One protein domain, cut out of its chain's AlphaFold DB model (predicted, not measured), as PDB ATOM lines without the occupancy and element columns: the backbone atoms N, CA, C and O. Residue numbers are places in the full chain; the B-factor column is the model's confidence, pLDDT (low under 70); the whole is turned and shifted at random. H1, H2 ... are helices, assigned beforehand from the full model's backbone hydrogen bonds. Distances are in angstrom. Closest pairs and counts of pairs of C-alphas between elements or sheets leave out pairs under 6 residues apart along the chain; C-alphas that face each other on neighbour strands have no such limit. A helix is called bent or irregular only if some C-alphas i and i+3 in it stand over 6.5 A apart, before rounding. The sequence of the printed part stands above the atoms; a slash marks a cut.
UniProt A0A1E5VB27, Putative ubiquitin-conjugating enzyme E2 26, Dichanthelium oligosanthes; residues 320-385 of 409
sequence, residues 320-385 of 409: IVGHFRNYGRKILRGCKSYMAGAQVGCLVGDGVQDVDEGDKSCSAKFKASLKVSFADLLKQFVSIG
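What this domain is: This is residues 320 to 385 of the 409 residues of the protein "Putative ubiquitin-conjugating enzyme E2 26" of Dichanthelium oligosanthes (UniProt A0A1E5VB27). A kinked helix, H1, and a bent helix, H2, run opposite ways as a pair, H1 side by side with the second arm, H2b, and more steeply tilted to the first, H2a. Residues 341 to 363, with no named element, make a wide loop at the end of the pair where H1 ends and H2 begins. The printed part has 66 residues with two named helices, H1 then H2, and no named strand; the class is all helix. The whole is only just loose, close to compact, with a radius of gyration of the C-alphas of 13.1 A, and elongated, spanning 40 by 25 by 16 A.

Where its parts are: H1, residues 320 to 340, is 27.5 A long, from C-alpha 320 at (33.186, -19.916, -3.822) to C-alpha 340 at (34.625, -32.584, 20.576). It has a kink of 61 degrees near residue 327 and is irregular: C-alphas 326 and 329 are 7.4 A apart. H2, residues 364 to 383, was assigned as one helix by its hydrogen bonds but is bent: C-alphas 372 and 375 are 6.5 A apart. Its arms are H2a, residues 364 to 372, 12.7 A long, and H2b, residues 375 to 383, 12.6 A long, ending at C-alpha 383 at (45.543, -20.520, 1.059).

How they stand to each other: H1 touches H2b with residues 324 to 332 alone; the closest C-alphas, those of Gly 328 and Phe 381, are 6.4 A apart. They run opposite ways at a shallow tilt of 28 degrees. H1 touches H2a with residues 335 to 339 alone; the closest C-alphas, those of Met 339 and Lys 367, are 5.1 A apart. They run opposite ways at a steep tilt of 48 degrees. H2a and H2b stand at a steep tilt of 41 degrees. Every O i to N i+4 pair is within hydrogen-bond range in H2a and H2b, and 15 of 17 are in H1.

The domain as a whole: The C-alphas of Gly 358 and Ser 383, the two farthest apart, are 40.2 A apart. The printed part has no cut. The link from H1 to H2 is long, with 23 residues. The mean pLDDT of the printed part is 79.6, and residues 345 to 361 are under 70.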
ATOM      1  N   ILE A 320      32.927 -18.791  -4.733       78.62
ATOM      2  CA  ILE A 320      33.186 -19.916  -3.822       78.62
ATOM      3  C   ILE A 320      34.322 -19.564  -2.849       78.62
ATOM      4  O   ILE A 320      34.187 -19.751  -1.637       78.62
ATOM      5  N   VAL A 321      35.417 -18.995  -3.359       81.12
ATOM      6  CA  VAL A 321      36.549 -18.508  -2.557       81.12
ATOM      7  C   VAL A 321      36.106 -17.405  -1.594       81.12
ATOM      8  O   VAL A 321      36.437 -17.469  -0.411       81.12
ATOM      9  N   GLY A 322      35.313 -16.431  -2.051       78.19
ATOM     10  CA  GLY A 322      34.762 -15.371  -1.202       78.19
ATOM     11  C   GLY A 322      33.876 -15.906  -0.072       78.19
ATOM     12  O   GLY A 322      34.039 -15.505   1.082       78.19
ATOM     13  N   HIS A 323      32.994 -16.864  -0.375       82.12
ATOM     14  CA  HIS A 323      32.161 -17.541   0.617       82.12
ATOM     15  C   HIS A 323      33.015 -18.232   1.687       82.12
ATOM     16  O   HIS A 323      32.903 -17.910   2.873       82.12
ATOM     17  N   PHE A 324      33.920 -19.132   1.290       87.56
ATOM     18  CA  PHE A 324      34.751 -19.857   2.251       87.56
ATOM     19  C   PHE A 324      35.730 -18.950   3.004       87.56
ATOM     20  O   PHE A 324      36.010 -19.222   4.172       87.56
ATOM     21  N   ARG A 325      36.178 -17.827   2.423       88.06
ATOM     22  CA  ARG A 325      37.000 -16.854   3.155       88.06
ATOM     23  C   ARG A 325      36.223 -16.163   4.279       88.06
ATOM     24  O   ARG A 325      36.746 -16.002   5.380       88.06
ATOM     25  N   ASN A 326      34.967 -15.796   4.029       84.50
ATOM     26  CA  ASN A 326      34.145 -15.064   4.997       84.50
ATOM     27  C   ASN A 326      33.527 -15.992   6.063       84.50
ATOM     28  O   ASN A 326      33.392 -15.602   7.223       84.50
ATOM     29  N   TYR A 327      33.193 -17.238   5.704       86.44
ATOM     30  CA  TYR A 327      32.624 -18.228   6.629       86.44
ATOM     31  C   TYR A 327      33.654 -19.167   7.277       86.44
ATOM     32  O   TYR A 327      33.327 -19.798   8.283       86.44
ATOM     33  N   GLY A 328      34.897 -19.236   6.786       90.44
ATOM     34  CA  GLY A 328      35.899 -20.224   7.208       90.44
ATOM     35  C   GLY A 328      36.125 -20.302   8.721       90.44
ATOM     36  O   GLY A 328      36.141 -21.394   9.283       90.44
ATOM     37  N   ARG A 329      36.168 -19.154   9.417       90.81
ATOM     38  CA  ARG A 329      36.229 -19.074  10.896       90.81
ATOM     39  C   ARG A 329      35.085 -19.832  11.584       90.81
ATOM     40  O   ARG A 329      35.311 -20.544  12.559       90.81
ATOM     41  N   LYS A 330      33.856 -19.658  11.087       89.06
ATOM     42  CA  LYS A 330      32.636 -20.268  11.640       89.06
ATOM     43  C   LYS A 330      32.598 -21.765  11.336       89.06
ATOM     44  O   LYS A 330      32.285 -22.554  12.222       89.06
ATOM     45  N   ILE A 331      32.995 -22.147  10.120       90.44
ATOM     46  CA  ILE A 331      33.113 -23.546   9.692       90.44
ATOM     47  C   ILE A 331      34.132 -24.282  10.576       90.44
ATOM     48  O   ILE A 331      33.779 -25.285  11.186       90.44
ATOM     49  N   LEU A 332      35.350 -23.751  10.744       92.12
ATOM     50  CA  LEU A 332      36.384 -24.363  11.593       92.12
ATOM     51  C   LEU A 332      35.959 -24.475  13.065       92.12
ATOM     52  O   LEU A 332      36.263 -25.482  13.707       92.12
ATOM     53  N   ARG A 333      35.228 -23.483  13.598       89.81
ATOM     54  CA  ARG A 333      34.637 -23.548  14.947       89.81
ATOM     55  C   ARG A 333      33.623 -24.688  15.050       89.81
ATOM     56  O   ARG A 333      33.762 -25.520  15.942       89.81
ATOM     57  N   GLY A 334      32.672 -24.772  14.116       88.50
ATOM     58  CA  GLY A 334      31.716 -25.880  14.044       88.50
ATOM     59  C   GLY A 334      32.416 -27.239  13.956       88.50
ATOM     60  O   GLY A 334      32.096 -28.146  14.718       88.50
ATOM     61  N   CYS A 335      33.453 -27.358  13.119       89.94
ATOM     62  CA  CYS A 335      34.264 -28.570  13.026       89.94
ATOM     63  C   CYS A 335      34.926 -28.944  14.362       89.94
ATOM     64  O   CYS A 335      34.837 -30.108  14.751       89.94
ATOM     65  N   LYS A 336      35.546 -28.000  15.095       89.19
ATOM     66  CA  LYS A 336      36.113 -28.299  16.426       89.19
ATOM     67  C   LYS A 336      35.029 -28.745  17.421       89.19
ATOM     68  O   LYS A 336      35.244 -29.744  18.104       89.19
ATOM     69  N   SER A 337      33.849 -28.119  17.438       87.00
ATOM     70  CA  SER A 337      32.731 -28.547  18.299       87.00
ATOM     71  C   SER A 337      32.199 -29.944  17.958       87.00
ATOM     72  O   SER A 337      31.991 -30.759  18.859       87.00
ATOM     73  N   TYR A 338      32.037 -30.277  16.673       88.31
ATOM     74  CA  TYR A 338      31.618 -31.618  16.251       88.31
ATOM     75  C   TYR A 338      32.680 -32.679  16.597       88.31
ATOM     76  O   TYR A 338      32.348 -33.743  17.121       88.31
ATOM     77  N   MET A 339      33.969 -32.381  16.388       86.94
ATOM     78  CA  MET A 339      35.071 -33.266  16.796       86.94
ATOM     79  C   MET A 339      35.148 -33.476  18.318       86.94
ATOM     80  O   MET A 339      35.613 -34.536  18.744       86.94
ATOM     81  N   ALA A 340      34.693 -32.504  19.115       86.50
ATOM     82  CA  ALA A 340      34.625 -32.584  20.576       86.50
ATOM     83  C   ALA A 340      33.407 -33.372  21.095       86.50
ATOM     84  O   ALA A 340      33.483 -33.965  22.165       86.50
ATOM     85  N   GLY A 341      32.301 -33.427  20.347       82.81
ATOM     86  CA  GLY A 341      31.113 -34.179  20.761       82.81
ATOM     87  C   GLY A 341      29.796 -33.701  20.161       82.81
ATOM     88  O   GLY A 341      28.918 -34.533  19.924       82.81
ATOM     89  N   ALA A 342      29.681 -32.396  19.900       83.38
ATOM     90  CA  ALA A 342      28.418 -31.713  19.631       83.38
ATOM     91  C   ALA A 342      27.647 -32.301  18.436       83.38
ATOM     92  O   ALA A 342      28.233 -32.785  17.463       83.38
ATOM     93  N   GLN A 343      26.317 -32.252  18.512       81.56
ATOM     94  CA  GLN A 343      25.415 -32.712  17.458       81.56
ATOM     95  C   GLN A 343      25.612 -31.881  16.175       81.56
ATOM     96  O   GLN A 343      25.797 -30.664  16.233       81.56
ATOM     97  N   VAL A 344      25.586 -32.519  15.000       76.81
ATOM     98  CA  VAL A 344      25.713 -31.790  13.725       76.81
ATOM     99  C   VAL A 344      24.465 -30.938  13.510       76.81
ATOM    100  O   VAL A 344      23.358 -31.465  13.545       76.81
ATOM    101  N   GLY A 345      24.652 -29.639  13.266       67.38
ATOM    102  CA  GLY A 345      23.560 -28.677  13.073       67.38
ATOM    103  C   GLY A 345      23.219 -27.828  14.302       67.38
ATOM    104  O   GLY A 345      22.465 -26.870  14.156       67.38
ATOM    105  N   CYS A 346      23.794 -28.105  15.480       68.31
ATOM    106  CA  CYS A 346      23.606 -27.240  16.649       68.31
ATOM    107  C   CYS A 346      24.182 -25.824  16.427       68.31
ATOM    108  O   CYS A 346      25.193 -25.629  15.741       68.31
ATOM    109  N   LEU A 347      23.544 -24.816  17.030       57.41
ATOM    110  CA  LEU A 347      23.972 -23.419  16.941       57.41
ATOM    111  C   LEU A 347      25.169 -23.156  17.865       57.41
ATOM    112  O   LEU A 347      25.008 -22.745  19.011       57.41
ATOM    113  N   VAL A 348      26.387 -23.341  17.345       54.25
ATOM    114  CA  VAL A 348      27.640 -23.021  18.057       54.25
ATOM    115  C   VAL A 348      27.855 -21.499  18.156       54.25
ATOM    116  O   VAL A 348      28.672 -20.905  17.443       54.25
ATOM    117  N   GLY A 349      27.100 -20.862  19.052       55.25
ATOM    118  CA  GLY A 349      27.380 -19.519  19.562       55.25
ATOM    119  C   GLY A 349      28.593 -19.501  20.502       55.25
ATOM    120  O   GLY A 349      29.303 -20.493  20.649       55.25
ATOM    121  N   ASP A 350      28.829 -18.370  21.169       46.41
ATOM    122  CA  ASP A 350      29.856 -18.240  22.221       46.41
ATOM    123  C   ASP A 350      29.365 -18.734  23.606       46.41
ATOM    124  O   ASP A 350      29.892 -18.339  24.640       46.41
ATOM    125  N   GLY A 351      28.345 -19.599  23.627       45.41
ATOM    126  CA  GLY A 351      27.796 -20.238  24.823       45.41
ATOM    127  C   GLY A 351      27.530 -21.719  24.563       45.41
ATOM    128  O   GLY A 351      27.149 -22.098  23.456       45.41
ATOM    129  N   VAL A 352      27.758 -22.552  25.579       43.62
ATOM    130  CA  VAL A 352      27.408 -23.976  25.540       43.62
ATOM    131  C   VAL A 352      25.892 -24.096  25.666       43.62
ATOM    132  O   VAL A 352      25.298 -23.467  26.538       43.62
ATOM    133  N   GLN A 353      25.278 -24.890  24.793       51.84
ATOM    134  CA  GLN A 353      23.911 -25.359  24.982       51.84
ATOM    135  C   GLN A 353      23.994 -26.752  25.601       51.84
ATOM    136  O   GLN A 353      24.643 -27.632  25.029       51.84
ATOM    137  N   ASP A 354      23.377 -26.930  26.768       48.62
ATOM    138  CA  ASP A 354      23.276 -28.237  27.410       48.62
ATOM    139  C   ASP A 354      22.535 -29.204  26.479       48.62
ATOM    140  O   ASP A 354      21.530 -28.851  25.856       48.62
ATOM    141  N   VAL A 355      23.083 -30.409  26.332       55.72
ATOM    142  CA  VAL A 355      22.540 -31.439  25.444       55.72
ATOM    143  C   VAL A 355      21.673 -32.358  26.290       55.72
ATOM    144  O   VAL A 355      22.188 -32.957  27.234       55.72
ATOM    145  N   ASP A 356      20.387 -32.486  25.956       54.44
ATOM    146  CA  ASP A 356      19.504 -33.446  26.625       54.44
ATOM    147  C   ASP A 356      20.117 -34.854  26.566       54.44
ATOM    148  O   ASP A 356      20.577 -35.311  25.517       54.44
ATOM    149  N   GLU A 357      20.126 -35.552  27.703       52.41
ATOM    150  CA  GLU A 357      21.017 -36.697  27.969       52.41
ATOM    151  C   GLU A 357      20.721 -37.961  27.122       52.41
ATOM    152  O   GLU A 357      21.433 -38.962  27.197       52.41
ATOM    153  N   GLY A 358      19.688 -37.912  26.272       55.91
ATOM    154  CA  GLY A 358      19.351 -38.939  25.282       55.91
ATOM    155  C   GLY A 358      19.673 -38.585  23.822       55.91
ATOM    156  O   GLY A 358      19.448 -39.426  22.946       55.91
ATOM    157  N   ASP A 359      20.151 -37.371  23.517       55.66
ATOM    158  CA  ASP A 359      20.260 -36.914  22.128       55.66
ATOM    159  C   ASP A 359      21.544 -37.388  21.411       55.66
ATOM    160  O   ASP A 359      22.623 -37.582  21.979       55.66
ATOM    161  N   LYS A 360      21.424 -37.636  20.105       62.66
ATOM    162  CA  LYS A 360      22.393 -38.396  19.308       62.66
ATOM    163  C   LYS A 360      23.615 -37.551  18.947       62.66
ATOM    164  O   LYS A 360      23.699 -36.982  17.857       62.66
ATOM    165  N   SER A 361      24.602 -37.531  19.848       69.62
ATOM    166  CA  SER A 361      25.937 -36.972  19.579       69.62
ATOM    167  C   SER A 361      26.511 -37.520  18.262       69.62
ATOM    168  O   SER A 361      26.275 -38.679  17.899       69.62
ATOM    169  N   CYS A 362      27.269 -36.708  17.518       70.81
ATOM    170  CA  CYS A 362      27.642 -37.097  16.157       70.81
ATOM    171  C   CYS A 362      28.547 -38.349  16.120       70.81
ATOM    172  O   CYS A 362      29.339 -38.607  17.034       70.81
ATOM    173  N   SER A 363      28.378 -39.184  15.087       82.25
ATOM    174  CA  SER A 363      28.871 -40.568  15.111       82.25
ATOM    175  C   SER A 363      30.400 -40.662  15.186       82.25
ATOM    176  O   SER A 363      31.117 -39.832  14.630       82.25
ATOM    177  N   ALA A 364      30.921 -41.715  15.825       86.12
ATOM    178  CA  ALA A 364      32.368 -41.934  15.933       86.12
ATOM    179  C   ALA A 364      33.065 -41.989  14.556       86.12
ATOM    180  O   ALA A 364      34.149 -41.434  14.390       86.12
ATOM    181  N   LYS A 365      32.401 -42.575  13.545       88.25
ATOM    182  CA  LYS A 365      32.874 -42.601  12.148       88.25
ATOM    183  C   LYS A 365      32.961 -41.189  11.547       88.25
ATOM    184  O   LYS A 365      33.965 -40.859  10.924       88.25
ATOM    185  N   PHE A 366      31.953 -40.342  11.778       87.31
ATOM    186  CA  PHE A 366      31.972 -38.941  11.342       87.31
ATOM    187  C   PHE A 366      33.067 -38.138  12.058       87.31
ATOM    188  O   PHE A 366      33.860 -37.479  11.394       87.31
ATOM    189  N   LYS A 367      33.177 -38.257  13.390       88.94
ATOM    190  CA  LYS A 367      34.230 -37.615  14.201       88.94
ATOM    191  C   LYS A 367      35.638 -37.989  13.720       88.94
ATOM    192  O   LYS A 367      36.498 -37.116  13.637       88.94
ATOM    193  N   ALA A 368      35.874 -39.259  13.382       89.12
ATOM    194  CA  ALA A 368      37.153 -39.727  12.847       89.12
ATOM    195  C   ALA A 368      37.441 -39.170  11.441       89.12
ATOM    196  O   ALA A 368      38.516 -38.619  11.217       89.12
ATOM    197  N   SER A 369      36.472 -39.245  10.522       91.31
ATOM    198  CA  SER A 369      36.607 -38.697   9.162       91.31
ATOM    199  C   SER A 369      36.874 -37.186   9.178       91.31
ATOM    200  O   SER A 369      37.817 -36.704   8.552       91.31
ATOM    201  N   LEU A 370      36.122 -36.441   9.995       90.88
ATOM    202  CA  LEU A 370      36.275 -34.997  10.145       90.88
ATOM    203  C   LEU A 370      37.659 -34.606  10.686       90.88
ATOM    204  O   LEU A 370      38.233 -33.638  10.198       90.88
ATOM    205  N   LYS A 371      38.226 -35.375  11.630       90.25
ATOM    206  CA  LYS A 371      39.602 -35.168  12.125       90.25
ATOM    207  C   LYS A 371      40.648 -35.295  11.017       90.25
ATOM    208  O   LYS A 371      41.566 -34.481  10.978       90.25
ATOM    209  N   VAL A 372      40.495 -36.259  10.106       91.19
ATOM    210  CA  VAL A 372      41.388 -36.409   8.943       91.19
ATOM    211  C   VAL A 372      41.251 -35.207   8.003       91.19
ATOM    212  O   VAL A 372      42.249 -34.589   7.643       91.19
ATOM    213  N   SER A 373      40.021 -34.810   7.660       91.88
ATOM    214  CA  SER A 373      39.776 -33.684   6.746       91.88
ATOM    215  C   SER A 373      40.124 -32.303   7.322       91.88
ATOM    216  O   SER A 373      40.354 -31.369   6.555       91.88
ATOM    217  N   PHE A 374      40.161 -32.133   8.648       93.75
ATOM    218  CA  PHE A 374      40.348 -30.824   9.290       93.75
ATOM    219  C   PHE A 374      41.717 -30.189   8.994       93.75
ATOM    220  O   PHE A 374      41.801 -28.973   8.821       93.75
ATOM    221  N   ALA A 375      42.779 -30.993   8.873       90.94
ATOM    222  CA  ALA A 375      44.120 -30.499   8.552       90.94
ATOM    223  C   ALA A 375      44.204 -29.923   7.123       90.94
ATOM    224  O   ALA A 375      44.728 -28.824   6.923       90.94
ATOM    225  N   ASP A 376      43.627 -30.617   6.137       92.06
ATOM    226  CA  ASP A 376      43.532 -30.104   4.766       92.06
ATOM    227  C   ASP A 376      42.572 -28.910   4.670       92.06
ATOM    228  O   ASP A 376      42.867 -27.944   3.966       92.06
ATOM    229  N   LEU A 377      41.469 -28.913   5.427       93.00
ATOM    230  CA  LEU A 377      40.543 -27.780   5.489       93.00
ATOM    231  C   LEU A 377      41.236 -26.513   6.011       93.00
ATOM    232  O   LEU A 377      41.102 -25.452   5.404       93.00
ATOM    233  N   LEU A 378      42.038 -26.622   7.079       93.44
ATOM    234  CA  LEU A 378      42.871 -25.524   7.581       93.44
ATOM    235  C   LEU A 378      43.845 -25.013   6.516       93.44
ATOM    236  O   LEU A 378      43.932 -23.806   6.296       93.44
ATOM    237  N   LYS A 379      44.553 -25.924   5.841       92.88
ATOM    238  CA  LYS A 379      45.530 -25.608   4.790       92.88
ATOM    239  C   LYS A 379      44.895 -24.863   3.611       92.88
ATOM    240  O   LYS A 379      45.466 -23.879   3.142       92.88
ATOM    241  N   GLN A 380      43.710 -25.284   3.164       93.06
ATOM    242  CA  GLN A 380      42.981 -24.599   2.089       93.06
ATOM    243  C   GLN A 380      42.359 -23.277   2.553       93.06
ATOM    244  O   GLN A 380      42.359 -22.301   1.811       93.06
ATOM    245  N   PHE A 381      41.877 -23.190   3.793       94.00
ATOM    246  CA  PHE A 381      41.365 -21.932   4.335       94.00
ATOM    247  C   PHE A 381      42.479 -20.888   4.519       94.00
ATOM    248  O   PHE A 381      42.266 -19.719   4.203       94.00
ATOM    249  N   VAL A 382      43.696 -21.293   4.901       93.62
ATOM    250  CA  VAL A 382      44.877 -20.410   4.873       93.62
ATOM    251  C   VAL A 382      45.215 -19.971   3.442       93.62
ATOM    252  O   VAL A 382      45.474 -18.787   3.234       93.62
ATOM    253  N   SER A 383      45.175 -20.868   2.446       92.94
ATOM    254  CA  SER A 383      45.543 -20.520   1.059       92.94
ATOM    255  C   SER A 383      44.596 -19.498   0.411       92.94
ATOM    256  O   SER A 383      45.047 -18.678  -0.389       92.94
ATOM    257  N   ILE A 384      43.316 -19.470   0.810       90.62
ATOM    258  CA  ILE A 384      42.341 -18.439   0.399       90.62
ATOM    259  C   ILE A 384      42.304 -17.201   1.317       90.62
ATOM    260  O   ILE A 384      41.541 -16.269   1.058       90.62
ATOM    261  N   GLY A 385      43.120 -17.152   2.375       89.94
ATOM    262  CA  GLY A 385      43.255 -15.988   3.258       89.94
ATOM    263  C   GLY A 385      42.240 -15.895   4.407       89.94
ATOM    264  O   GLY A 385      41.831 -14.791   4.764       89.94
TER     265      GLY A 385